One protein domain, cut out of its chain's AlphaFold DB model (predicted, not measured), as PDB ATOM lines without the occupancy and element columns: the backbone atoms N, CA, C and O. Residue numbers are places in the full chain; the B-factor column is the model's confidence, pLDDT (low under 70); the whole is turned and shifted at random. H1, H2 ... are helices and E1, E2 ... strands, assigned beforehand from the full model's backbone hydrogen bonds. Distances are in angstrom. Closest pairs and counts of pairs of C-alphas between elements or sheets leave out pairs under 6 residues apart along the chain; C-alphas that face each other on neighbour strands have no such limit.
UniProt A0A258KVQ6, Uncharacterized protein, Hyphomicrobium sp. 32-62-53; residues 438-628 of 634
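Overview. This is residues 438 to 628 of the 634 residues of an uncharacterized protein of Hyphomicrobium sp. 32-62-53 (UniProt A0A258KVQ6). A strongly twisted sheet of six strands makes the core, with H3 and H4 side by side on one face and H2 with the short H1 on the other, in three layers. Beyond the sheet, H5 and H6 make a small arm at one end, and H8 only grazes the sheet. The printed part has 191 residues with nine named helices and six named strands, in the order E1 E2 H1 H2 E3 H3 E4 H4 E5 H5 H6 H7 H8 E6 H9. The sheet runs E1 E3 E2 E4 E5 E6 and is mixed; the class is mixed, helices and strands. The whole is compact, with a radius of gyration of the C-alphas of 17.3 A and spans of 51 by 38 by 34 A.

Arrangement. Start at the edge strand E1, residues 445 to 449, antiparallel to E3, residues 483 to 489; N 448 and O 484, 2.8 A apart, are within hydrogen-bond range. E2, residues 457 to 462, is parallel to E3, with N 458 and O 483 at 2.8 A, and to E4, residues 526 to 530, with N 528 and O 459 at 2.8 A. E5, residues 561 to 565, is parallel to E4, with N 563 and O 527 at 2.8 A, and to the edge strand E6, residues 614 to 617, with N 615 and O 562 at 2.8 A. Look next at H2, residues 470 to 480, at a height of 8.6 A over the sheet; its closest C-alphas to E1 are Ala 477 and Gly 449, 5.6 A. H1, residues 464 to 467, is on the same face, over none of the strands. H3, residues 506 to 522, is on the opposite face, over E3 and E2 at a height of 9.6 A; Ala 515 and Ile 487 are its closest C-alphas to E3, 7.0 A. H4, residues 546 to 557, on the same face as H3, is over E5; Phe 552 and Val 562 are their closest C-alphas, 6.8 A. H3 and H4 are close but not clearly touching, at a shallow tilt of 19 degrees, the same way. H5, residues 575 to 581, touches H6, residues 587 to 590; the closest C-alphas, Val 575 and Cys 590, are 5.6 A apart. These two, H7, residues 594 to 597, and H9, residues 623 to 626, are not on the sheet, which H8, residues 600 to 607, only grazes. Strand-helix-strand units, parallel neighbour strands with helices between, are E2, H1 H2, E3 and E4, H4, E5, both right-handed crossovers, and E5, H5 H6 H7 H8, E6; E3, H3, E4 is a split one, right-handed, with E2 between its strands. Every O i to N i+4 pair is within hydrogen-bond range in H2, H3, H5 and H8, and 6 of 8 in H4; the other helices are too short for such a pair.

Along the chain. Find C-alpha 445 at (112.673, 34.566, 97.575), where E1 begins. E3, the longest strand, runs 19.7 A and E2 16.6 A. Find C-alpha 506 at (114.930, 27.720, 116.329); from there H3 runs 24.3 A. H4 measures 18.1 A and H2 14.7 A. H9 ends at C-alpha 626, (129.706, 63.811, 107.336).

Size, cuts and confidence. The two C-alphas farthest apart, of Arg 557 and Met 584, are 53.0 A apart. The printed part has no cut. The long links are E3 to H3 and E4 to H4; in the second, residues 533 to 534 pair antiparallel with 542 to 543. Mean pLDDT of the printed part is 80.3; 43 residues are under 70, among them 499 to 505, 579 to 588 and 621 to 628.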
ATOM      1  N   VAL A 438     108.525  36.360 111.553       76.31
ATOM      2  CA  VAL A 438     109.496  36.047 112.626       76.31
ATOM      3  C   VAL A 438     109.512  34.562 113.004       76.31
ATOM      4  O   VAL A 438     110.587  33.999 113.242       76.31
ATOM      5  N   ASP A 439     108.362  33.896 112.995       78.00
ATOM      6  CA  ASP A 439     108.241  32.528 113.518       78.00
ATOM      7  C   ASP A 439     108.436  31.450 112.448       78.00
ATOM      8  O   ASP A 439     108.903  30.355 112.755       78.00
ATOM      9  N   ASP A 440     108.193  31.781 111.180       81.88
ATOM     10  CA  ASP A 440     108.303  30.842 110.065       81.88
ATOM     11  C   ASP A 440     109.772  30.676 109.602       81.88
ATOM     12  O   ASP A 440     110.409  31.674 109.236       81.88
ATOM     13  N   PRO A 441     110.359  29.464 109.646       84.81
ATOM     14  CA  PRO A 441     111.728  29.217 109.194       84.81
ATOM     15  C   PRO A 441     111.891  29.148 107.668       84.81
ATOM     16  O   PRO A 441     113.030  29.138 107.205       84.81
ATOM     17  N   GLU A 442     110.811  29.059 106.889       90.25
ATOM     18  CA  GLU A 442     110.892  28.809 105.450       90.25
ATOM     19  C   GLU A 442     111.492  29.983 104.671       90.25
ATOM     20  O   GLU A 442     111.292  31.160 104.991       90.25
ATOM     21  N   LEU A 443     112.228  29.662 103.605       92.38
ATOM     22  CA  LEU A 443     112.799  30.665 102.716       92.38
ATOM     23  C   LEU A 443     111.720  31.241 101.796       92.38
ATOM     24  O   LEU A 443     111.083  30.516 101.036       92.38
ATOM     25  N   LYS A 444     111.604  32.569 101.779       93.38
ATOM     26  CA  LYS A 444     110.911  33.313 100.722       93.38
ATOM     27  C   LYS A 444     111.944  34.015  99.854       93.38
ATOM     28  O   LYS A 444     112.866  34.639 100.379       93.38
ATOM     29  N   THR A 445     111.780  33.913  98.536       92.88
ATOM     30  CA  THR A 445     112.673  34.566  97.575       92.88
ATOM     31  C   THR A 445     111.914  35.377  96.541       92.88
ATOM     32  O   THR A 445     110.966  34.878  95.939       92.88
ATOM     33  N   CYS A 446     112.389  36.589  96.264       92.69
ATOM     34  CA  CYS A 446     111.922  37.404  95.145       92.69
ATOM     35  C   CYS A 446     113.081  37.859  94.267       92.69
ATOM     36  O   CYS A 446     114.191  38.072  94.755       92.69
ATOM     37  N   VAL A 447     112.787  38.055  92.982       91.44
ATOM     38  CA  VAL A 447     113.740  38.521  91.972       91.44
ATOM     39  C   VAL A 447     113.367  39.933  91.530       91.44
ATOM     40  O   VAL A 447     112.201  40.203  91.249       91.44
ATOM     41  N   PHE A 448     114.362  40.813  91.448       87.69
ATOM     42  CA  PHE A 448     114.248  42.182  90.944       87.69
ATOM     43  C   PHE A 448     115.390  42.491  89.962       87.69
ATOM     44  O   PHE A 448     116.401  41.787  89.932       87.69
ATOM     45  N   GLY A 449     115.259  43.588  89.213       82.69
ATOM     46  CA  GLY A 449     116.267  44.033  88.246       82.69
ATOM     47  C   GLY A 449     116.129  43.351  86.883       82.69
ATOM     48  O   GLY A 449     115.076  42.806  86.563       82.69
ATOM     49  N   GLU A 450     117.191  43.415  86.082       75.50
ATOM     50  CA  GLU A 450     117.215  42.844  84.732       75.50
ATOM     51  C   GLU A 450     117.436  41.327  84.791       75.50
ATOM     52  O   GLU A 450     118.390  40.852  85.411       75.50
ATOM     53  N   THR A 451     116.559  40.556  84.144       71.00
ATOM     54  CA  THR A 451     116.594  39.085  84.172       71.00
ATOM     55  C   THR A 451     117.025  38.455  82.853       71.00
ATOM     56  O   THR A 451     117.288  37.255  82.835       71.00
ATOM     57  N   SER A 452     117.096  39.229  81.764       62.47
ATOM     58  CA  SER A 452     117.292  38.700  80.407       62.47
ATOM     59  C   SER A 452     118.731  38.802  79.871       62.47
ATOM     60  O   SER A 452     119.107  38.013  79.009       62.47
ATOM     61  N   ALA A 453     119.571  39.692  80.420       58.03
ATOM     62  CA  ALA A 453     120.976  39.878  80.021       58.03
ATOM     63  C   ALA A 453     121.907  39.970  81.250       58.03
ATOM     64  O   ALA A 453     122.342  41.048  81.660       58.03
ATOM     65  N   LEU A 454     122.174  38.822  81.879       62.16
ATOM     66  CA  LEU A 454     122.858  38.717  83.173       62.16
ATOM     67  C   LEU A 454     124.354  39.058  83.072       62.16
ATOM     68  O   LEU A 454     125.147  38.238  82.617       62.16
ATOM     69  N   LYS A 455     124.756  40.241  83.550       68.88
ATOM     70  CA  LYS A 455     126.177  40.553  83.804       68.88
ATOM     71  C   LYS A 455     126.609  40.276  85.242       68.88
ATOM     72  O   LYS A 455     127.788  40.052  85.488       68.88
ATOM     73  N   THR A 456     125.682  40.350  86.197       87.12
ATOM     74  CA  THR A 456     125.974  40.183  87.627       87.12
ATOM     75  C   THR A 456     124.710  39.742  88.370       87.12
ATOM     76  O   THR A 456     123.615  40.243  88.089       87.12
ATOM     77  N   THR A 457     124.856  38.831  89.332       92.69
ATOM     78  CA  THR A 457     123.807  38.407  90.269       92.69
ATOM     79  C   THR A 457     124.193  38.775  91.699       92.69
ATOM     80  O   THR A 457     125.238  38.371  92.204       92.69
ATOM     81  N   LEU A 458     123.314  39.521  92.367       95.06
ATOM     82  CA  LEU A 458     123.438  39.926  93.764       95.06
ATOM     83  C   LEU A 458     122.370  39.217  94.601       95.06
ATOM     84  O   LEU A 458     121.180  39.341  94.308       95.06
ATOM     85  N   VAL A 459     122.762  38.537  95.677       97.50
ATOM     86  CA  VAL A 459     121.807  38.072  96.695       97.50
ATOM     87  C   VAL A 459     121.770  39.058  97.861       97.50
ATOM     88  O   VAL A 459     122.772  39.246  98.542       97.50
ATOM     89  N   LEU A 460     120.614  39.669  98.120       96.31
ATOM     90  CA  LEU A 460     120.346  40.482  99.307       96.31
ATOM     91  C   LEU A 460     119.782  39.592 100.420       96.31
ATOM     92  O   LEU A 460     118.661  39.094 100.293       96.31
ATOM     93  N   VAL A 461     120.529  39.418 101.514       96.06
ATOM     94  CA  VAL A 461     120.173  38.484 102.596       96.06
ATOM     95  C   VAL A 461     120.204  39.127 103.987       96.06
ATOM     96  O   VAL A 461     121.098  39.913 104.318       96.06
ATOM     97  N   GLY A 462     119.228  38.784 104.830       92.19
ATOM     98  CA  GLY A 462     119.187  39.173 106.246       92.19
ATOM     99  C   GLY A 462     117.813  39.644 106.724       92.19
ATOM    100  O   GLY A 462     116.788  39.115 106.302       92.19
ATOM    101  N   SER A 463     117.801  40.630 107.625       87.81
ATOM    102  CA  SER A 463     116.573  41.164 108.238       87.81
ATOM    103  C   SER A 463     116.073  42.431 107.558       87.81
ATOM    104  O   SER A 463     116.561  42.822 106.496       87.81
ATOM    105  N   SER A 464     115.164  43.139 108.233       83.94
ATOM    106  CA  SER A 464     114.698  44.454 107.825       83.94
ATOM    107  C   SER A 464     115.830  45.466 107.623       83.94
ATOM    108  O   SER A 464     115.743  46.304 106.732       83.94
ATOM    109  N   HIS A 465     116.913  45.357 108.393       86.75
ATOM    110  CA  HIS A 465     118.093  46.213 108.261       86.75
ATOM    111  C   HIS A 465     118.915  45.909 106.995       86.75
ATOM    112  O   HIS A 465     119.537  46.808 106.442       86.75
ATOM    113  N   SER A 466     118.897  44.672 106.485       90.50
ATOM    114  CA  SER A 466     119.428  44.380 105.145       90.50
ATOM    115  C   SER A 466     118.423  44.827 104.080       90.50
ATOM    116  O   SER A 466     118.766  45.547 103.147       90.50
ATOM    117  N   GLY A 467     117.157  44.433 104.251       87.94
ATOM    118  CA  GLY A 467     116.070  44.657 103.302       87.94
ATOM    119  C   GLY A 467     115.790  46.127 102.998       87.94
ATOM    120  O   GLY A 467     115.420  46.444 101.870       87.94
ATOM    121  N   HIS A 468     116.021  47.045 103.946       85.00
ATOM    122  CA  HIS A 468     115.798  48.483 103.733       85.00
ATOM    123  C   HIS A 468     116.672  49.085 102.616       85.00
ATOM    124  O   HIS A 468     116.335  50.137 102.084       85.00
ATOM    125  N   TRP A 469     117.752  48.399 102.212       87.75
ATOM    126  CA  TRP A 469     118.637  48.813 101.122       87.75
ATOM    127  C   TRP A 469     118.075  48.459  99.741       87.75
ATOM    128  O   TRP A 469     118.587  48.947  98.735       87.75
ATOM    129  N   LEU A 470     117.023  47.634  99.665       87.75
ATOM    130  CA  LEU A 470     116.457  47.163  98.401       87.75
ATOM    131  C   LEU A 470     116.076  48.303  97.434       87.75
ATOM    132  O   LEU A 470     116.429  48.181  96.261       87.75
ATOM    133  N   PRO A 471     115.429  49.413  97.853       84.38
ATOM    134  CA  PRO A 471     115.129  50.518  96.942       84.38
ATOM    135  C   PRO A 471     116.389  51.114  96.298       84.38
ATOM    136  O   PRO A 471     116.439  51.266  95.078       84.38
ATOM    137  N   ALA A 472     117.439  51.359  97.089       83.62
ATOM    138  CA  ALA A 472     118.710  51.870  96.580       83.62
ATOM    139  C   ALA A 472     119.381  50.863  95.633       83.62
ATOM    140  O   ALA A 472     119.823  51.225  94.544       83.62
ATOM    141  N   LEU A 473     119.403  49.578  96.002       87.75
ATOM    142  CA  LEU A 473     119.958  48.521  95.157       87.75
ATOM    143  C   LEU A 473     119.206  48.394  93.828       87.75
ATOM    144  O   LEU A 473     119.850  48.188  92.804       87.75
ATOM    145  N   ARG A 474     117.878  48.569  93.809       84.75
ATOM    146  CA  ARG A 474     117.073  48.562  92.574       84.75
ATOM    147  C   ARG A 474     117.438  49.709  91.638       84.75
ATOM    148  O   ARG A 474     117.541  49.485  90.435       84.75
ATOM    149  N   GLU A 475     117.678  50.909  92.163       83.00
ATOM    150  CA  GLU A 475     118.144  52.027  91.333       83.00
ATOM    151  C   GLU A 475     119.522  51.757  90.722       83.00
ATOM    152  O   GLU A 475     119.759  52.062  89.551       83.00
ATOM    153  N   ILE A 476     120.438  51.165  91.495       84.12
ATOM    154  CA  ILE A 476     121.767  50.797  90.995       84.12
ATOM    155  C   ILE A 476     121.635  49.668  89.960       84.12
ATOM    156  O   ILE A 476     122.255  49.747  88.902       84.12
ATOM    157  N   ALA A 477     120.787  48.668  90.215       84.69
ATOM    158  CA  ALA A 477     120.509  47.562  89.301       84.69
ATOM    159  C   ALA A 477     119.953  48.042  87.960       84.69
ATOM    160  O   ALA A 477     120.400  47.566  86.922       84.69
ATOM    161  N   ALA A 478     119.053  49.029  87.962       81.31
ATOM    162  CA  ALA A 478     118.535  49.629  86.734       81.31
ATOM    163  C   ALA A 478     119.632  50.347  85.921       81.31
ATOM    164  O   ALA A 478     119.628  50.296  84.696       81.31
ATOM    165  N   LYS A 479     120.600  50.984  86.593       83.81
ATOM    166  CA  LYS A 479     121.712  51.713  85.946       83.81
ATOM    167  C   LYS A 479     122.879  50.819  85.516       83.81
ATOM    168  O   LYS A 479     123.686  51.228  84.684       83.81
ATOM    169  N   ARG A 480     123.038  49.655  86.147       83.44
ATOM    170  CA  ARG A 480     124.190  48.752  85.972       83.44
ATOM    171  C   ARG A 480     123.809  47.381  85.402       83.44
ATOM    172  O   ARG A 480     124.703  46.576  85.171       83.44
ATOM    173  N   SER A 481     122.519  47.140  85.164       83.06
ATOM    174  CA  SER A 481     121.954  45.921  84.573       83.06
ATOM    175  C   SER A 481     122.353  44.639  85.316       83.06
ATOM    176  O   SER A 481     122.952  43.736  84.735       83.06
ATOM    177  N   PHE A 482     122.025  44.555  86.611       87.31
ATOM    178  CA  PHE A 482     122.223  43.332  87.401       87.31
ATOM    179  C   PHE A 482     120.931  42.815  88.037       87.31
ATOM    180  O   PHE A 482     119.972  43.562  88.251       87.31
ATOM    181  N   LYS A 483     120.927  41.516  88.343       92.38
ATOM    182  CA  LYS A 483     119.816  40.794  88.970       92.38
ATOM    183  C   LYS A 483     119.958  40.825  90.488       92.38
ATOM    184  O   LYS A 483     121.039  40.563  91.008       92.38
ATOM    185  N   ILE A 484     118.861  41.084  91.197       93.44
ATOM    186  CA  ILE A 484     118.795  41.012  92.661       93.44
ATOM    187  C   ILE A 484     117.892  39.850  93.055       93.44
ATOM    188  O   ILE A 484     116.738  39.794  92.632       93.44
ATOM    189  N   ILE A 485     118.389  38.953  93.898       95.19
ATOM    190  CA  ILE A 485     117.592  37.915  94.553       95.19
ATOM    191  C   ILE A 485     117.531  38.252  96.039       95.19
ATOM    192  O   ILE A 485     118.556  38.448  96.679       95.19
ATOM    193  N   THR A 486     116.333  38.343  96.595       95.50
ATOM    194  CA  THR A 486     116.131  38.635  98.020       95.50
ATOM    195  C   THR A 486     115.899  37.346  98.793       95.50
ATOM    196  O   THR A 486     115.164  36.483  98.325       95.50
ATOM    197  N   ILE A 487     116.526  37.223  99.961       96.25
ATOM    198  CA  ILE A 487     116.283  36.169 100.952       96.25
ATOM    199  C   ILE A 487     116.191  36.878 102.306       96.25
ATOM    200  O   ILE A 487     117.198  37.102 102.980       96.25
ATOM    201  N   LEU A 488     114.992  37.330 102.673       93.38
ATOM    202  CA  LEU A 488     114.793  38.242 103.803       93.38
ATOM    203  C   LEU A 488     113.855  37.649 104.858       93.38
ATOM    204  O   LEU A 488     112.832  37.060 104.513       93.38
ATOM    205  N   LYS A 489     114.181  37.824 106.146       89.19
ATOM    206  CA  LYS A 489     113.364  37.341 107.273       89.19
ATOM    207  C   LYS A 489     113.388  38.273 108.480       89.19
ATOM    208  O   LYS A 489     114.436  38.753 108.912       89.19
ATOM    209  N   ALA A 490     112.215  38.524 109.059       83.06
ATOM    210  CA  ALA A 490     112.041  39.473 110.156       83.06
ATOM    211  C   ALA A 490     112.829  39.043 111.395       83.06
ATOM    212  O   ALA A 490     112.761  37.896 111.828       83.06
ATOM    213  N   GLY A 491     113.614  39.973 111.946       79.06
ATOM    214  CA  GLY A 491     114.392  39.759 113.168       79.06
ATOM    215  C   GLY A 491     115.663  38.914 113.040       79.06
ATOM    216  O   GLY A 491     116.443  38.898 113.997       79.06
ATOM    217  N   CYS A 492     115.920  38.272 111.892       86.12
ATOM    218  CA  CYS A 492     117.066  37.373 111.733       86.12
ATOM    219  C   CYS A 492     118.270  38.053 111.078       86.12
ATOM    220  O   CYS A 492     118.200  38.580 109.968       86.12
ATOM    221  N   ARG A 493     119.419  37.993 111.746       87.50
ATOM    222  CA  ARG A 493     120.696  38.370 111.133       87.50
ATOM    223  C   ARG A 493     121.196  37.206 110.285       87.50
ATOM    224  O   ARG A 493     121.035  36.056 110.689       87.50
ATOM    225  N   PHE A 494     121.796  37.508 109.135       90.88
ATOM    226  CA  PHE A 494     122.443  36.485 108.324       90.88
ATOM    227  C   PHE A 494     123.837  36.184 108.883       90.88
ATOM    228  O   PHE A 494     124.722  37.032 108.830       90.88
ATOM    229  N   GLY A 495     124.020  35.004 109.462       87.75
ATOM    230  CA  GLY A 495     125.239  34.606 110.158       87.75
ATOM    231  C   GLY A 495     125.111  33.206 110.751       87.75
ATOM    232  O   GLY A 495     124.043  32.594 110.696       87.75
ATOM    233  N   SER A 496     126.198  32.687 111.323       83.62
ATOM    234  CA  SER A 496     126.165  31.381 111.991       83.62
ATOM    235  C   SER A 496     125.033  31.312 113.034       83.62
ATOM    236  O   SER A 496     124.806  32.293 113.756       83.62
ATOM    237  N   PRO A 497     124.354  30.152 113.174       79.56
ATOM    238  CA  PRO A 497     123.260  29.940 114.126       79.56
ATOM    239  C   PRO A 497     123.557  30.288 115.593       79.56
ATOM    240  O   PRO A 497     122.624  30.404 116.386       79.56
ATOM    241  N   SER A 498     124.830  30.451 115.969       71.56
ATOM    242  CA  SER A 498     125.239  30.897 117.305       71.56
ATOM    243  C   SER A 498     124.827  32.341 117.632       71.56
ATOM    244  O   SER A 498     124.783  32.687 118.808       71.56
ATOM    245  N   ASP A 499     124.520  33.176 116.629       69.88
ATOM    246  CA  ASP A 499     124.169  34.599 116.802       69.88
ATOM    247  C   ASP A 499     123.165  35.086 115.730       69.88
ATOM    248  O   ASP A 499     123.362  36.079 115.027       69.88
ATOM    249  N   ALA A 500     122.071  34.339 115.564       63.69
ATOM    250  CA  ALA A 500     121.131  34.499 114.451       63.69
ATOM    251  C   ALA A 500     120.160  35.701 114.559       63.69
ATOM    252  O   ALA A 500     119.307  35.867 113.687       63.69
ATOM    253  N   GLY A 501     120.256  36.558 115.587       63.25
ATOM    254  CA  GLY A 501     119.414  37.757 115.723       63.25
ATOM    255  C   GLY A 501     118.534  37.828 116.974       63.25
ATOM    256  O   GLY A 501     118.779  37.168 117.979       63.25
ATOM    257  N   LEU A 502     117.515  38.697 116.906       53.91
ATOM    258  CA  LEU A 502     116.661  39.138 118.028       53.91
ATOM    259  C   LEU A 502     115.809  38.050 118.671       53.91
ATOM    260  O   LEU A 502     115.336  38.190 119.796       53.91
ATOM    261  N   SER A 503     115.651  36.963 117.947       51.88
ATOM    262  CA  SER A 503     114.985  35.760 118.372       51.88
ATOM    263  C   SER A 503     115.962  34.644 118.076       51.88
ATOM    264  O   SER A 503     115.955  34.088 116.981       51.88
ATOM    265  N   ASN A 504     116.778  34.275 119.069       52.72
ATOM    266  CA  ASN A 504     117.512  33.003 119.103       52.72
ATOM    267  C   ASN A 504     116.541  31.795 119.182       52.72
ATOM    268  O   ASN A 504     116.801  30.797 119.849       52.72
ATOM    269  N   ASN A 505     115.384  31.940 118.538       63.09
ATOM    270  CA  ASN A 505     114.363  30.962 118.279       63.09
ATOM    271  C   ASN A 505     114.911  30.012 117.207       63.09
ATOM    272  O   ASN A 505     115.697  30.404 116.335       63.09
ATOM    273  N   ASN A 506     114.496  28.753 117.265       77.19
ATOM    274  CA  ASN A 506     114.930  27.720 116.329       77.19
ATOM    275  C   ASN A 506     114.646  28.109 114.863       77.19
ATOM    276  O   ASN A 506     115.356  27.651 113.966       77.19
ATOM    277  N   SER A 507     113.693  29.021 114.627       86.56
ATOM    278  CA  SER A 507     113.357  29.543 113.302       86.56
ATOM    279  C   SER A 507     114.514  30.284 112.616       86.56
ATOM    280  O   SER A 507     114.872  29.923 111.499       86.56
ATOM    281  N   CYS A 508     115.158  31.269 113.263       87.56
ATOM    282  CA  CYS A 508     116.280  32.004 112.657       87.56
ATOM    283  C   CYS A 508     117.509  31.108 112.444       87.56
ATOM    284  O   CYS A 508     118.251  31.309 111.483       87.56
ATOM    285  N   LYS A 509     117.734  30.121 113.323       88.88
ATOM    286  CA  LYS A 509     118.840  29.160 113.184       88.88
ATOM    287  C   LYS A 509     118.661  28.291 111.947       88.88
ATOM    288  O   LYS A 509     119.567  28.229 111.122       88.88
ATOM    289  N   LYS A 510     117.482  27.677 111.807       90.50
ATOM    290  CA  LYS A 510     117.129  26.874 110.633       90.50
ATOM    291  C   LYS A 510     117.189  27.714 109.357       90.50
ATOM    292  O   LYS A 510     117.882  27.339 108.419       90.50
ATOM    293  N   TRP A 511     116.558  28.888 109.371       93.19
ATOM    294  CA  TRP A 511     116.544  29.796 108.227       93.19
ATOM    295  C   TRP A 511     117.952  30.194 107.769       93.19
ATOM    296  O   TRP A 511     118.206  30.236 106.574       93.19
ATOM    297  N   ASN A 512     118.891  30.448 108.686       92.88
ATOM    298  CA  ASN A 512     120.269  30.807 108.328       92.88
ATOM    299  C   ASN A 512     121.021  29.680 107.611       92.88
ATOM    300  O   ASN A 512     121.784  29.946 106.683       92.88
ATOM    301  N   VAL A 513     120.818  28.434 108.050       93.50
ATOM    302  CA  VAL A 513     121.410  27.253 107.406       93.50
ATOM    303  C   VAL A 513     120.822  27.075 106.009       93.50
ATOM    304  O   VAL A 513     121.573  26.961 105.039       93.50
ATOM    305  N   ASP A 514     119.496  27.140 105.896       95.06
ATOM    306  CA  ASP A 514     118.792  26.991 104.623       95.06
ATOM    307  C   ASP A 514     119.159  28.134 103.655       95.06
ATOM    308  O   ASP A 514     119.422  27.897 102.475       95.06
ATOM    309  N   ALA A 515     119.258  29.374 104.145       95.56
ATOM    310  CA  ALA A 515     119.634  30.542 103.350       95.56
ATOM    311  C   ALA A 515     121.064  30.424 102.811       95.56
ATOM    312  O   ALA A 515     121.288  30.707 101.634       95.56
ATOM    313  N   LEU A 516     122.029  29.969 103.625       95.50
ATOM    314  CA  LEU A 516     123.387  29.721 103.140       95.50
ATOM    315  C   LEU A 516     123.397  28.629 102.064       95.50
ATOM    316  O   LEU A 516     124.041  28.806 101.030       95.50
ATOM    317  N   ALA A 517     122.691  27.518 102.290       96.38
ATOM    318  CA  ALA A 517     122.595  26.436 101.313       96.38
ATOM    319  C   ALA A 517     122.012  26.944  99.986       96.38
ATOM    320  O   ALA A 517     122.581  26.685  98.927       96.38
ATOM    321  N   LYS A 518     120.954  27.762 100.043       97.12
ATOM    322  CA  LYS A 518     120.350  28.361  98.851       97.12
ATOM    323  C   LYS A 518     121.282  29.342  98.142       97.12
ATOM    324  O   LYS A 518     121.336  29.352  96.918       97.12
ATOM    325  N   ILE A 519     122.048  30.145  98.880       97.44
ATOM    326  CA  ILE A 519     123.063  31.040  98.298       97.44
ATOM    327  C   ILE A 519     124.135  30.234  97.557       97.44
ATOM    328  O   ILE A 519     124.500  30.586  96.437       97.44
ATOM    329  N   LYS A 520     124.605  29.131  98.150       96.19
ATOM    330  CA  LYS A 520     125.577  28.231  97.516       96.19
ATOM    331  C   LYS A 520     125.009  27.499  96.302       96.19
ATOM    332  O   LYS A 520     125.768  27.207  95.391       96.19
ATOM    333  N   GLU A 521     123.711  27.221  96.270       96.12
ATOM    334  CA  GLU A 521     123.029  26.682  95.087       96.12
ATOM    335  C   GLU A 521     122.944  27.730  93.963       96.12
ATOM    336  O   GLU A 521     123.187  27.416  92.804       96.12
ATOM    337  N   ILE A 522     122.631  28.986  94.306       94.88
ATOM    338  CA  ILE A 522     122.504  30.093  93.345       94.88
ATOM    339  C   ILE A 522     123.855  30.478  92.724       94.88
ATOM    340  O   ILE A 522     123.868  30.900  91.571       94.88
ATOM    341  N   GLN A 523     124.958  30.373  93.479       94.81
ATOM    342  CA  GLN A 523     126.300  30.841  93.084       94.81
ATOM    343  C   GLN A 523     126.312  32.307  92.586       94.81
ATOM    344  O   GLN A 523     126.661  32.570  91.434       94.81
ATOM    345  N   PRO A 524     125.896  33.291  93.410       95.50
ATOM    346  CA  PRO A 524     125.903  34.694  93.003       95.50
ATOM    347  C   PRO A 524     127.321  35.279  92.973       95.50
ATOM    348  O   PRO A 524     128.191  34.863  93.738       95.50
ATOM    349  N   ASP A 525     127.523  36.332  92.179       93.69
ATOM    350  CA  ASP A 525     128.772  37.104  92.191       93.69
ATOM    351  C   ASP A 525     128.990  37.799  93.541       93.69
ATOM    352  O   ASP A 525     130.117  37.906  94.030       93.69
ATOM    353  N   PHE A 526     127.897  38.283  94.139       94.94
ATOM    354  CA  PHE A 526     127.922  39.047  95.379       94.94
ATOM    355  C   PHE A 526     126.778  38.662  96.321       94.94
ATOM    356  O   PHE A 526     125.629  38.485  95.910       94.94
ATOM    357  N   VAL A 527     127.074  38.648  97.617       97.06
ATOM    358  CA  VAL A 527     126.092  38.629  98.705       97.06
ATOM    359  C   VAL A 527     126.119  39.979  99.408       97.06
ATOM    360  O   VAL A 527     127.161  40.402  99.894       97.06
ATOM    361  N   PHE A 528     124.975  40.653  99.483       96.25
ATOM    362  CA  PHE A 528     124.799  41.903 100.215       96.25
ATOM    363  C   PHE A 528     124.119  41.640 101.557       96.25
ATOM    364  O   PHE A 528     123.014  41.088 101.605       96.25
ATOM    365  N   THR A 529     124.752  42.061 102.650       94.62
ATOM    366  CA  THR A 529     124.211  41.907 104.007       94.62
ATOM    367  C   THR A 529     124.832  42.913 104.985       94.62
ATOM    368  O   THR A 529     125.607  43.778 104.582       94.62
ATOM    369  N   LEU A 530     124.475  42.839 106.268       91.44
ATOM    370  CA  LEU A 530     125.049  43.694 107.312       91.44
ATOM    371  C   LEU A 530     126.449  43.218 107.729       91.44
ATOM    372  O   LEU A 530     126.698  42.022 107.810       91.44
ATOM    373  N   GLY A 531     127.340  44.158 108.040       88.62
ATOM    374  CA  GLY A 531     128.681  43.904 108.580       88.62
ATOM    375  C   GLY A 531     128.851  44.275 110.055       88.62
ATOM    376  O   GLY A 531     129.776  43.795 110.704       88.62
ATOM    377  N   THR A 532     127.949  45.088 110.606       88.19
ATOM    378  CA  THR A 532     127.861  45.399 112.043       88.19
ATOM    379  C   THR A 532     126.411  45.273 112.510       88.19
ATOM    380  O   THR A 532     125.519  44.959 111.720       88.19
ATOM    381  N   SER A 533     126.154  45.464 113.803       85.44
ATOM    382  CA  SER A 533     124.800  45.634 114.320       85.44
ATOM    383  C   SER A 533     124.748  46.746 115.361       85.44
ATOM    384  O   SER A 533     125.583  46.800 116.268       85.44
ATOM    385  N   GLY A 534     123.727  47.599 115.271       79.62
ATOM    386  CA  GLY A 534     123.405  48.553 116.328       79.62
ATOM    387  C   GLY A 534     122.953  47.817 117.593       79.62
ATOM    388  O   GLY A 534     122.015  47.009 117.563       79.62
ATOM    389  N   ALA A 535     123.600  48.082 118.724       70.81
ATOM    390  CA  ALA A 535     123.271  47.429 119.982       70.81
ATOM    391  C   ALA A 535     122.051  48.068 120.661       70.81
ATOM    392  O   ALA A 535     121.794  49.267 120.594       70.81
ATOM    393  N   ARG A 536     121.256  47.218 121.321       65.38
ATOM    394  CA  ARG A 536     120.070  47.624 122.097       65.38
ATOM    395  C   ARG A 536     120.410  48.047 123.529       65.38
ATOM    396  O   ARG A 536     119.556  48.566 124.239       65.38
ATOM    397  N   SER A 537     121.640  47.787 123.965       61.34
ATOM    398  CA  SER A 537     122.114  48.109 125.308       61.34
ATOM    399  C   SER A 537     122.575  49.558 125.373       61.34
ATOM    400  O   SER A 537     123.302  50.015 124.508       61.34
ATOM    401  N   LYS A 538     122.270  50.272 126.461       59.44
ATOM    402  CA  LYS A 538     122.862  51.603 126.690       59.44
ATOM    403  C   LYS A 538     124.385  51.562 126.887       59.44
ATOM    404  O   LYS A 538     125.031  52.596 126.791       59.44
ATOM    405  N   LYS A 539     124.955  50.387 127.192       64.38
ATOM    406  CA  LYS A 539     126.396  50.204 127.445       64.38
ATOM    407  C   LYS A 539     127.213  49.940 126.178       64.38
ATOM    408  O   LYS A 539     128.429  50.056 126.223       64.38
ATOM    409  N   GLN A 540     126.564  49.571 125.075       73.56
ATOM    410  CA  GLN A 540     127.220  49.240 123.813       73.56
ATOM    411  C   GLN A 540     126.386  49.825 122.680       73.56
ATOM    412  O   GLN A 540     125.199  49.540 122.605       73.56
ATOM    413  N   ARG A 541     126.977  50.656 121.822       81.31
ATOM    414  CA  ARG A 541     126.248  51.330 120.731       81.31
ATOM    415  C   ARG A 541     126.215  50.497 119.455       81.31
ATOM    416  O   ARG A 541     125.200  50.441 118.772       81.31
ATOM    417  N   GLU A 542     127.308  49.800 119.177       85.56
ATOM    418  CA  GLU A 542     127.516  49.003 117.974       85.56
ATOM    419  C   GLU A 542     128.466  47.839 118.290       85.56
ATOM    420  O   GLU A 542     129.254  47.914 119.235       85.56
ATOM    421  N   TYR A 543     128.354  46.743 117.544       84.50
ATOM    422  CA  TYR A 543     129.222  45.570 117.662       84.50
ATOM    423  C   TYR A 543     129.214  44.744 116.373       84.50
ATOM    424  O   TYR A 543     128.372  44.952 115.497       84.50
ATOM    425  N   VAL A 544     130.129  43.777 116.278       85.19
ATOM    426  CA  VAL A 544     130.125  42.752 115.224       85.19
ATOM    427  C   VAL A 544     129.519  41.473 115.782       85.19
ATOM    428  O   VAL A 544     130.089  40.897 116.713       85.19
ATOM    429  N   PRO A 545     128.389  41.007 115.234       81.88
ATOM    430  CA  PRO A 545     127.867  39.684 115.535       81.88
ATOM    431  C   PRO A 545     128.907  38.594 115.268       81.88
ATOM    432  O   PRO A 545     129.515  38.547 114.195       81.88
ATOM    433  N   ILE A 546     129.084  37.677 116.220       78.19
ATOM    434  CA  ILE A 546     130.105  36.615 116.136       78.19
ATOM    435  C   ILE A 546     129.851  35.735 114.903       78.19
ATOM    436  O   ILE A 546     130.786  35.274 114.247       78.19
ATOM    437  N   GLY A 547     128.576  35.550 114.545       79.88
ATOM    438  CA  GLY A 547     128.169  34.711 113.422       79.88
ATOM    439  C   GLY A 547     128.491  35.261 112.029       79.88
ATOM    440  O   GLY A 547     128.438  34.488 111.071       79.88
ATOM    441  N   PHE A 548     128.831  36.547 111.880       87.19
ATOM    442  CA  PHE A 548     129.161  37.124 110.568       87.19
ATOM    443  C   PHE A 548     130.462  36.558 110.016       87.19
ATOM    444  O   PHE A 548     130.501  36.090 108.880       87.19
ATOM    445  N   ARG A 549     131.510  36.509 110.844       83.38
ATOM    446  CA  ARG A 549     132.838  36.055 110.421       83.38
ATOM    447  C   ARG A 549     132.806  34.646 109.829       83.38
ATOM    448  O   ARG A 549     133.273  34.444 108.715       83.38
ATOM    449  N   SER A 550     132.206  33.696 110.540       85.12
ATOM    450  CA  SER A 550     132.157  32.295 110.106       85.12
ATOM    451  C   SER A 550     131.403  32.103 108.788       85.12
ATOM    452  O   SER A 550     131.830  31.322 107.946       85.12
ATOM    453  N   TRP A 551     130.289  32.815 108.579       88.62
ATOM    454  CA  TRP A 551     129.532  32.723 107.324       88.62
ATOM    455  C   TRP A 551     130.189  33.460 106.170       88.62
ATOM    456  O   TRP A 551     130.125  32.980 105.041       88.62
ATOM    457  N   PHE A 552     130.880  34.565 106.428       90.44
ATOM    458  CA  PHE A 552     131.634  35.242 105.377       90.44
ATOM    459  C   PHE A 552     132.860  34.423 104.957       90.44
ATOM    460  O   PHE A 552     133.152  34.340 103.767       90.44
ATOM    461  N   GLU A 553     133.530  33.746 105.894       88.25
ATOM    462  CA  GLU A 553     134.583  32.769 105.584       88.25
ATOM    463  C   GLU A 553     134.043  31.598 104.746       88.25
ATOM    464  O   GLU A 553     134.683  31.178 103.783       88.25
ATOM    465  N   GLU A 554     132.843  31.106 105.055       90.25
ATOM    466  CA  GLU A 554     132.218  29.999 104.325       90.25
ATOM    467  C   GLU A 554     131.770  30.383 102.901       90.25
ATOM    468  O   GLU A 554     131.938  29.606 101.955       90.25
ATOM    469  N   LEU A 555     131.252  31.602 102.721       92.69
ATOM    470  CA  LEU A 555     130.974  32.170 101.398       92.69
ATOM    471  C   LEU A 555     132.265  32.383 100.602       92.69
ATOM    472  O   LEU A 555     132.322  32.022  99.427       92.69
ATOM    473  N   ASN A 556     133.324  32.862 101.258       90.25
ATOM    474  CA  ASN A 556     134.629  33.040 100.635       90.25
ATOM    475  C   ASN A 556     135.220  31.712 100.129       90.25
ATOM    476  O   ASN A 556     135.707  31.655  99.004       90.25
ATOM    477  N   ARG A 557     135.125  30.625 100.910       90.88
ATOM    478  CA  ARG A 557     135.537  29.275 100.461       90.88
ATOM    479  C   ARG A 557     134.769  28.796  99.232       90.88
ATOM    480  O   ARG A 557     135.286  27.991  98.468       90.88
ATOM    481  N   SER A 558     133.551  29.297  99.049       91.50
ATOM    482  CA  SER A 558     132.699  28.996  97.898       91.50
ATOM    483  C   SER A 558     132.923  29.967  96.727       91.50
ATOM    484  O   SER A 558     132.165  29.931  95.768       91.50
ATOM    485  N   GLY A 559     133.925  30.854  96.803       92.19
ATOM    486  CA  GLY A 559     134.242  31.841  95.765       92.19
ATOM    487  C   GLY A 559     133.285  33.036  95.688       92.19
ATOM    488  O   GLY A 559     133.432  33.873  94.801       92.19
ATOM    489  N   ILE A 560     132.334  33.155  96.620       95.12
ATOM    490  CA  ILE A 560     131.292  34.188  96.610       95.12
ATOM    491  C   ILE A 560     131.791  35.429  97.353       95.12
ATOM    492  O   ILE A 560     132.234  35.341  98.502       95.12
ATOM    493  N   LYS A 561     131.689  36.601  96.717       95.12
ATOM    494  CA  LYS A 561     132.122  37.873  97.312       95.12
ATOM    495  C   LYS A 561     131.050  38.419  98.247       95.12
ATOM    496  O   LYS A 561     129.859  38.328  97.952       95.12
ATOM    497  N   VAL A 562     131.447  39.043  99.351       94.44
ATOM    498  CA  VAL A 562     130.497  39.628 100.313       94.44
ATOM    499  C   VAL A 562     130.625  41.146 100.329       94.44
ATOM    500  O   VAL A 562     131.716  41.678 100.494       94.44
ATOM    501  N   ILE A 563     129.503  41.847 100.193       94.12
ATOM    502  CA  ILE A 563     129.366  43.280 100.455       94.12
ATOM    503  C   ILE A 563     128.694  43.415 101.824       94.12
ATOM    504  O   ILE A 563     127.485  43.213 101.959       94.12
ATOM    505  N   ALA A 564     129.495  43.713 102.844       91.88
ATOM    506  CA  ALA A 564     129.051  43.833 104.226       91.88
ATOM    507  C   ALA A 564     128.872  45.312 104.584       91.88
ATOM    508  O   ALA A 564     129.839  46.069 104.625       91.88
ATOM    509  N   VAL A 565     127.640  45.748 104.834       91.12
ATOM    510  CA  VAL A 565     127.327  47.165 105.067       91.12
ATOM    511  C   VAL A 565     127.166  47.455 106.552       91.12
ATOM    512  O   VAL A 565     126.510  46.697 107.268       91.12
ATOM    513  N   ARG A 566     127.748  48.559 107.027       89.75
ATOM    514  CA  ARG A 566     127.548  49.045 108.394       89.75
ATOM    515  C   ARG A 566     126.056  49.239 108.675       89.75
ATOM    516  O   ARG A 566     125.324  49.780 107.845       89.75
ATOM    517  N   ASP A 567     125.618  48.789 109.842       88.12
ATOM    518  CA  ASP A 567     124.223  48.906 110.250       88.12
ATOM    519  C   ASP A 567     123.800  50.369 110.447       88.12
ATOM    520  O   ASP A 567     124.623  51.264 110.656       88.12
ATOM    521  N   THR A 568     122.494  50.623 110.396       82.50
ATOM    522  CA  THR A 568     121.955  51.945 110.707       82.50
ATOM    523  C   THR A 568     122.132  52.269 112.195       82.50
ATOM    524  O   THR A 568     121.871  51.419 113.054       82.50
ATOM    525  N   PRO A 569     122.555  53.503 112.540       80.81
ATOM    526  CA  PRO A 569     122.684  53.910 113.933       80.81
ATOM    527  C   PRO A 569     121.324  53.892 114.630       80.81
ATOM    528  O   PRO A 569     120.317  54.366 114.098       80.81
ATOM    529  N   ARG A 570     121.304  53.398 115.871       78.50
ATOM    530  CA  ARG A 570     120.125  53.497 116.734       78.50
ATOM    531  C   ARG A 570     120.115  54.853 117.424       78.50
ATOM    532  O   ARG A 570     120.801  55.059 118.419       78.50
ATOM    533  N   MET A 571     119.314  55.760 116.879       77.00
ATOM    534  CA  MET A 571     119.080  57.078 117.464       77.00
ATOM    535  C   MET A 571     118.302  56.955 118.783       77.00
ATOM    536  O   MET A 571     117.441  56.087 118.939       77.00
ATOM    537  N   THR A 572     118.582  57.841 119.733       72.69
ATOM    538  CA  THR A 572     117.844  57.964 120.998       72.69
ATOM    539  C   THR A 572     116.511  58.695 120.831       72.69
ATOM    540  O   THR A 572     115.621  58.547 121.672       72.69
ATOM    541  N   ARG A 573     116.343  59.452 119.739       71.56
ATOM    542  CA  ARG A 573     115.091  60.133 119.364       71.56
ATOM    543  C   ARG A 573     114.515  59.617 118.045       71.56
ATOM    544  O   ARG A 573     115.240  59.127 117.184       71.56
ATOM    545  N   ASN A 574     113.212  59.812 117.848       69.81
ATOM    546  CA  ASN A 574     112.578  59.600 116.548       69.81
ATOM    547  C   ASN A 574     112.901  60.783 115.620       69.81
ATOM    548  O   ASN A 574     112.353  61.876 115.768       69.81
ATOM    549  N   VAL A 575     113.846  60.564 114.705       72.75
ATOM    550  CA  VAL A 575     114.331  61.588 113.769       72.75
ATOM    551  C   VAL A 575     113.218  62.072 112.822       72.75
ATOM    552  O   VAL A 575     113.040  63.288 112.743       72.75
ATOM    553  N   PRO A 576     112.426  61.191 112.170       69.56
ATOM    554  CA  PRO A 576     111.250  61.604 111.400       69.56
ATOM    555  C   PRO A 576     110.284  62.532 112.152       69.56
ATOM    556  O   PRO A 576     109.946  63.600 111.641       69.56
ATOM    557  N   ASP A 577     109.886  62.175 113.380       64.19
ATOM    558  CA  ASP A 577     108.960  62.998 114.176       64.19
ATOM    559  C   ASP A 577     109.557  64.377 114.487       64.19
ATOM    560  O   ASP A 577     108.875  65.396 114.381       64.19
ATOM    561  N   CYS A 578     110.851  64.421 114.823       70.94
ATOM    562  CA  CYS A 578     111.560  65.667 115.102       70.94
ATOM    563  C   CYS A 578     111.564  66.616 113.895       70.94
ATOM    564  O   CYS A 578     111.292  67.806 114.065       70.94
ATOM    565  N   ILE A 579     111.854  66.099 112.695       69.44
ATOM    566  CA  ILE A 579     111.899  66.899 111.460       69.44
ATOM    567  C   ILE A 579     110.512  67.473 111.161       69.44
ATOM    568  O   ILE A 579     110.377  68.660 110.874       69.44
ATOM    569  N   TYR A 580     109.472  66.649 111.283       64.19
ATOM    570  CA  TYR A 580     108.104  67.059 110.984       64.19
ATOM    571  C   TYR A 580     107.564  68.125 111.935       64.19
ATOM    572  O   TYR A 580     106.931  69.081 111.497       64.19
ATOM    573  N   GLN A 581     107.819  67.986 113.237       62.88
ATOM    574  CA  GLN A 581     107.330  68.943 114.233       62.88
ATOM    575  C   GLN A 581     108.048  70.286 114.185       62.88
ATOM    576  O   GLN A 581     107.558  71.279 114.724       62.88
ATOM    577  N   ARG A 582     109.239  70.318 113.592       66.81
ATOM    578  CA  ARG A 582     110.105  71.491 113.568       66.81
ATOM    579  C   ARG A 582     110.526  71.790 112.127       66.81
ATOM    580  O   ARG A 582     111.722  71.835 111.856       66.81
ATOM    581  N   PRO A 583     109.570  72.062 111.214       57.84
ATOM    582  CA  PRO A 583     109.857  72.210 109.783       57.84
ATOM    583  C   PRO A 583     110.746  73.424 109.477       57.84
ATOM    584  O   PRO A 583     111.385  73.478 108.433       57.84
ATOM    585  N   MET A 584     110.799  74.392 110.399       57.22
ATOM    586  CA  MET A 584     111.635  75.594 110.306       57.22
ATOM    587  C   MET A 584     113.027  75.414 110.933       57.22
ATOM    588  O   MET A 584     113.844  76.331 110.875       57.22
ATOM    589  N   LEU A 585     113.302  74.278 111.586       59.88
ATOM    590  CA  LEU A 585     114.638  73.983 112.098       59.88
ATOM    591  C   LEU A 585     115.462  73.282 111.026       59.88
ATOM    592  O   LEU A 585     114.964  72.418 110.312       59.88
ATOM    593  N   ASP A 586     116.755  73.604 110.999       65.12
ATOM    594  CA  ASP A 586     117.746  72.809 110.283       65.12
ATOM    595  C   ASP A 586     117.609  71.328 110.703       65.12
ATOM    596  O   ASP A 586     117.788  71.023 111.893       65.12
ATOM    597  N   PRO A 587     117.300  70.410 109.766       63.06
ATOM    598  CA  PRO A 587     117.157  68.986 110.049       63.06
ATOM    599  C   PRO A 587     118.382  68.357 110.724       63.06
ATOM    600  O   PRO A 587     118.242  67.363 111.439       63.06
ATOM    601  N   SER A 588     119.572  68.959 110.588       67.81
ATOM    602  CA  SER A 588     120.778  68.545 111.317       67.81
ATOM    603  C   SER A 588     120.596  68.585 112.845       67.81
ATOM    604  O   SER A 588     121.216  67.807 113.571       67.81
ATOM    605  N   ARG A 589     119.680  69.422 113.360       70.44
ATOM    606  CA  ARG A 589     119.325  69.495 114.792       70.44
ATOM    607  C   ARG A 589     118.530  68.288 115.288       70.44
ATOM    608  O   ARG A 589     118.440  68.078 116.500       70.44
ATOM    609  N   CYS A 590     117.952  67.516 114.373       74.44
ATOM    610  CA  CYS A 590     117.307  66.244 114.671       74.44
ATOM    611  C   CYS A 590     118.286  65.062 114.631       74.44
ATOM    612  O   CYS A 590     117.906  63.971 115.045       74.44
ATOM    613  N   GLY A 591     119.533  65.274 114.192       75.44
ATOM    614  CA  GLY A 591     120.608  64.288 114.265       75.44
ATOM    615  C   GLY A 591     121.263  64.197 115.647       75.44
ATOM    616  O   GLY A 591     121.113  65.074 116.503       75.44
ATOM    617  N   GLU A 592     122.022  63.125 115.855       78.19
ATOM    618  CA  GLU A 592     122.871  62.908 117.030       78.19
ATOM    619  C   GLU A 592     124.349  62.902 116.622       78.19
ATOM    620  O   GLU A 592     124.682  62.751 115.445       78.19
ATOM    621  N   ARG A 593     125.258  63.116 117.582       77.00
ATOM    622  CA  ARG A 593     126.698  63.088 117.282       77.00
ATOM    623  C   ARG A 593     127.115  61.671 116.908       77.00
ATOM    624  O   ARG A 593     126.667  60.720 117.540       77.00
ATOM    625  N   ARG A 594     128.039  61.539 115.948       80.19
ATOM    626  CA  ARG A 594     128.540  60.243 115.454       80.19
ATOM    627  C   ARG A 594     128.974  59.358 116.608       80.19
ATOM    628  O   ARG A 594     128.498  58.243 116.743       80.19
ATOM    629  N   SER A 595     129.818  59.920 117.469       80.94
ATOM    630  CA  SER A 595     130.394  59.268 118.644       80.94
ATOM    631  C   SER A 595     129.355  58.738 119.632       80.94
ATOM    632  O   SER A 595     129.658  57.842 120.414       80.94
ATOM    633  N   ASP A 596     128.146  59.302 119.620       79.62
ATOM    634  CA  ASP A 596     127.096  58.991 120.587       79.62
ATOM    635  C   ASP A 596     126.207  57.830 120.109       79.62
ATOM    636  O   ASP A 596     125.555  57.195 120.935       79.62
ATOM    637  N   VAL A 597     126.215  57.509 118.806       79.62
ATOM    638  CA  VAL A 597     125.349  56.475 118.196       79.62
ATOM    639  C   VAL A 597     126.097  55.428 117.361       79.62
ATOM    640  O   VAL A 597     125.539  54.373 117.073       79.62
ATOM    641  N   LEU A 598     127.351  55.692 116.997       84.44
ATOM    642  CA  LEU A 598     128.227  54.822 116.214       84.44
ATOM    643  C   LEU A 598     129.533  54.552 116.968       84.44
ATOM    644  O   LEU A 598     129.964  55.350 117.804       84.44
ATOM    645  N   ASP A 599     130.164  53.415 116.675       85.69
ATOM    646  CA  ASP A 599     131.465  53.049 117.233       85.69
ATOM    647  C   ASP A 599     132.489  52.795 116.118       85.69
ATOM    648  O   ASP A 599     132.530  51.739 115.486       85.69
ATOM    649  N   ASP A 600     133.308  53.806 115.829       82.12
ATOM    650  CA  ASP A 600     134.315  53.716 114.766       82.12
ATOM    651  C   ASP A 600     135.481  52.780 115.132       82.12
ATOM    652  O   ASP A 600     136.128  52.241 114.234       82.12
ATOM    653  N   VAL A 601     135.706  52.506 116.425       78.38
ATOM    654  CA  VAL A 601     136.702  51.514 116.870       78.38
ATOM    655  C   VAL A 601     136.238  50.112 116.495       78.38
ATOM    656  O   VAL A 601     137.030  49.315 115.990       78.38
ATOM    657  N   VAL A 602     134.941  49.828 116.672       75.44
ATOM    658  CA  VAL A 602     134.334  48.569 116.223       75.44
ATOM    659  C   VAL A 602     134.538  48.402 114.723       75.44
ATOM    660  O   VAL A 602     135.069  47.376 114.309       75.44
ATOM    661  N   VAL A 603     134.206  49.403 113.903       72.62
ATOM    662  CA  VAL A 603     134.387  49.320 112.441       72.62
ATOM    663  C   VAL A 603     135.846  49.109 112.039       72.62
ATOM    664  O   VAL A 603     136.116  48.245 111.208       72.62
ATOM    665  N   ALA A 604     136.790  49.833 112.643       67.25
ATOM    666  CA  ALA A 604     138.212  49.674 112.343       67.25
ATOM    667  C   ALA A 604     138.715  48.255 112.668       67.25
ATOM    668  O   ALA A 604     139.401  47.635 111.856       67.25
ATOM    669  N   ALA A 605     138.301  47.699 113.812       64.81
ATOM    670  CA  ALA A 605     138.605  46.318 114.188       64.81
ATOM    671  C   ALA A 605     137.900  45.281 113.291       64.81
ATOM    672  O   ALA A 605     138.383  44.161 113.136       64.81
ATOM    673  N   THR A 606     136.760  45.642 112.703       66.38
ATOM    674  CA  THR A 606     135.958  44.782 111.821       66.38
ATOM    675  C   THR A 606     136.563  44.694 110.423       66.38
ATOM    676  O   THR A 606     136.786  43.599 109.909       66.38
ATOM    677  N   ALA A 607     136.874  45.845 109.823       60.84
ATOM    678  CA  ALA A 607     137.425  45.943 108.475       60.84
ATOM    679  C   ALA A 607     138.794  45.255 108.348       60.84
ATOM    680  O   ALA A 607     139.098  44.705 107.295       60.84
ATOM    681  N   GLY A 608     139.592  45.232 109.422       60.03
ATOM    682  CA  GLY A 608     140.875  44.521 109.455       60.03
ATOM    683  C   GLY A 608     140.779  43.003 109.665       60.03
ATOM    684  O   GLY A 608     141.773  42.314 109.472       60.03
ATOM    685  N   ASN A 609     139.615  42.476 110.065       63.81
ATOM    686  CA  ASN A 609     139.442  41.068 110.455       63.81
ATOM    687  C   ASN A 609     138.631  40.228 109.460       63.81
ATOM    688  O   ASN A 609     138.531  39.009 109.636       63.81
ATOM    689  N   PHE A 610     138.026  40.841 108.443       71.06
ATOM    690  CA  PHE A 610     137.366  40.089 107.383       71.06
ATOM    691  C   PHE A 610     138.364  39.618 106.319       71.06
ATOM    692  O   PHE A 610     139.426  40.203 106.123       71.06
ATOM    693  N   THR A 611     138.029  38.521 105.639       67.62
ATOM    694  CA  THR A 611     138.856  37.973 104.558       67.62
ATOM    695  C   THR A 611     138.936  38.952 103.382       67.62
ATOM    696  O   THR A 611     138.065  39.803 103.205       67.62
ATOM    697  N   SER A 612     139.946  38.799 102.521       72.56
ATOM    698  CA  SER A 612     140.168  39.661 101.343       72.56
ATOM    699  C   SER A 612     138.997  39.710 100.348       72.56
ATOM    700  O   SER A 612     138.969  40.580  99.482       72.56
ATOM    701  N   ASN A 613     138.032  38.794 100.465       83.50
ATOM    702  CA  ASN A 613     136.867  38.690  99.590       83.50
ATOM    703  C   ASN A 613     135.591  39.331 100.179       83.50
ATOM    704  O   ASN A 613     134.499  39.201  99.620       83.50
ATOM    705  N   VAL A 614     135.721  40.023 101.317       87.38
ATOM    706  CA  VAL A 614     134.662  40.824 101.936       87.38
ATOM    707  C   VAL A 614     134.980  42.301 101.739       87.38
ATOM    708  O   VAL A 614     136.008  42.800 102.183       87.38
ATOM    709  N   THR A 615     134.070  43.028 101.100       90.06
ATOM    710  CA  THR A 615     134.115  44.489 101.009       90.06
ATOM    711  C   THR A 615     133.207  45.077 102.078       90.06
ATOM    712  O   THR A 615     131.985  44.929 102.007       90.06
ATOM    713  N   PHE A 616     133.794  45.750 103.068       87.19
ATOM    714  CA  PHE A 616     133.031  46.486 104.070       87.19
ATOM    715  C   PHE A 616     132.662  47.884 103.556       87.19
ATOM    716  O   PHE A 616     133.520  48.612 103.059       87.19
ATOM    717  N   VAL A 617     131.394  48.275 103.691       87.50
ATOM    718  CA  VAL A 617     130.884  49.587 103.268       87.50
ATOM    719  C   VAL A 617     130.346  50.330 104.486       87.50
ATOM    720  O   VAL A 617     129.410  49.855 105.125       87.50
ATOM    721  N   ASP A 618     130.892  51.512 104.780       84.94
ATOM    722  CA  ASP A 618     130.326  52.447 105.761       84.94
ATOM    723  C   ASP A 618     129.581  53.583 105.033       84.94
ATOM    724  O   ASP A 618     130.209  54.519 104.538       84.94
ATOM    725  N   PRO A 619     128.238  53.565 104.970       78.62
ATOM    726  CA  PRO A 619     127.476  54.658 104.366       78.62
ATOM    727  C   PRO A 619     127.685  55.993 105.088       78.62
ATOM    728  O   PRO A 619     127.537  57.060 104.492       78.62
ATOM    729  N   ALA A 620     128.046  55.953 106.371       71.69
ATOM    730  CA  ALA A 620     128.230  57.137 107.186       71.69
ATOM    731  C   ALA A 620     129.622  57.777 107.003       71.69
ATOM    732  O   ALA A 620     129.866  58.839 107.574       71.69
ATOM    733  N   SER A 621     130.528  57.172 106.221       66.31
ATOM    734  CA  SER A 621     131.821  57.767 105.849       66.31
ATOM    735  C   SER A 621     131.760  58.596 104.559       66.31
ATOM    736  O   SER A 621     132.752  59.220 104.185       66.31
ATOM    737  N   VAL A 622     130.615  58.629 103.868       59.59
ATOM    738  CA  VAL A 622     130.430  59.441 102.656       59.59
ATOM    739  C   VAL A 622     130.403  60.935 103.045       59.59
ATOM    740  O   VAL A 622     129.669  61.301 103.965       59.59
ATOM    741  N   PRO A 623     131.143  61.836 102.364       42.97
ATOM    742  CA  PRO A 623     131.260  63.252 102.752       42.97
ATOM    743  C   PRO A 623     129.930  64.021 102.866       42.97
ATOM    744  O   PRO A 623     129.817  64.964 103.649       42.97
ATOM    745  N   SER A 624     128.898  63.614 102.117       43.12
ATOM    746  CA  SER A 624     127.537  64.159 102.239       43.12
ATOM    747  C   SER A 624     126.862  63.783 103.564       43.12
ATOM    748  O   SER A 624     126.118  64.593 104.108       43.12
ATOM    749  N   PHE A 625     127.170  62.608 104.123       38.78
ATOM    750  CA  PHE A 625     126.747  62.174 105.459       38.78
ATOM    751  C   PHE A 625     127.550  62.869 106.572       38.78
ATOM    752  O   PHE A 625     126.986  63.228 107.604       38.78
ATOM    753  N   GLN A 626     128.847  63.129 106.356       38.38
ATOM    754  CA  GLN A 626     129.706  63.811 107.336       38.38
ATOM    755  C   GLN A 626     129.282  65.259 107.623       38.38
ATOM    756  O   GLN A 626     129.409  65.710 108.756       38.38
ATOM    757  N   ARG A 627     128.703  65.986 106.654       40.66
ATOM    758  CA  ARG A 627     128.162  67.340 106.911       40.66
ATOM    759  C   ARG A 627     126.991  67.359 107.894       40.66
ATOM    760  O   ARG A 627     126.605  68.433 108.342       40.66
ATOM    761  N   HIS A 628     126.357  66.222 108.164       44.69
ATOM    762  CA  HIS A 628     125.111  66.150 108.940       44.69
ATOM    763  C   HIS A 628     125.300  65.442 110.281       44.69
ATOM    764  O   HIS A 628     124.349  65.249 111.036       44.69
TER     765      HIS A 628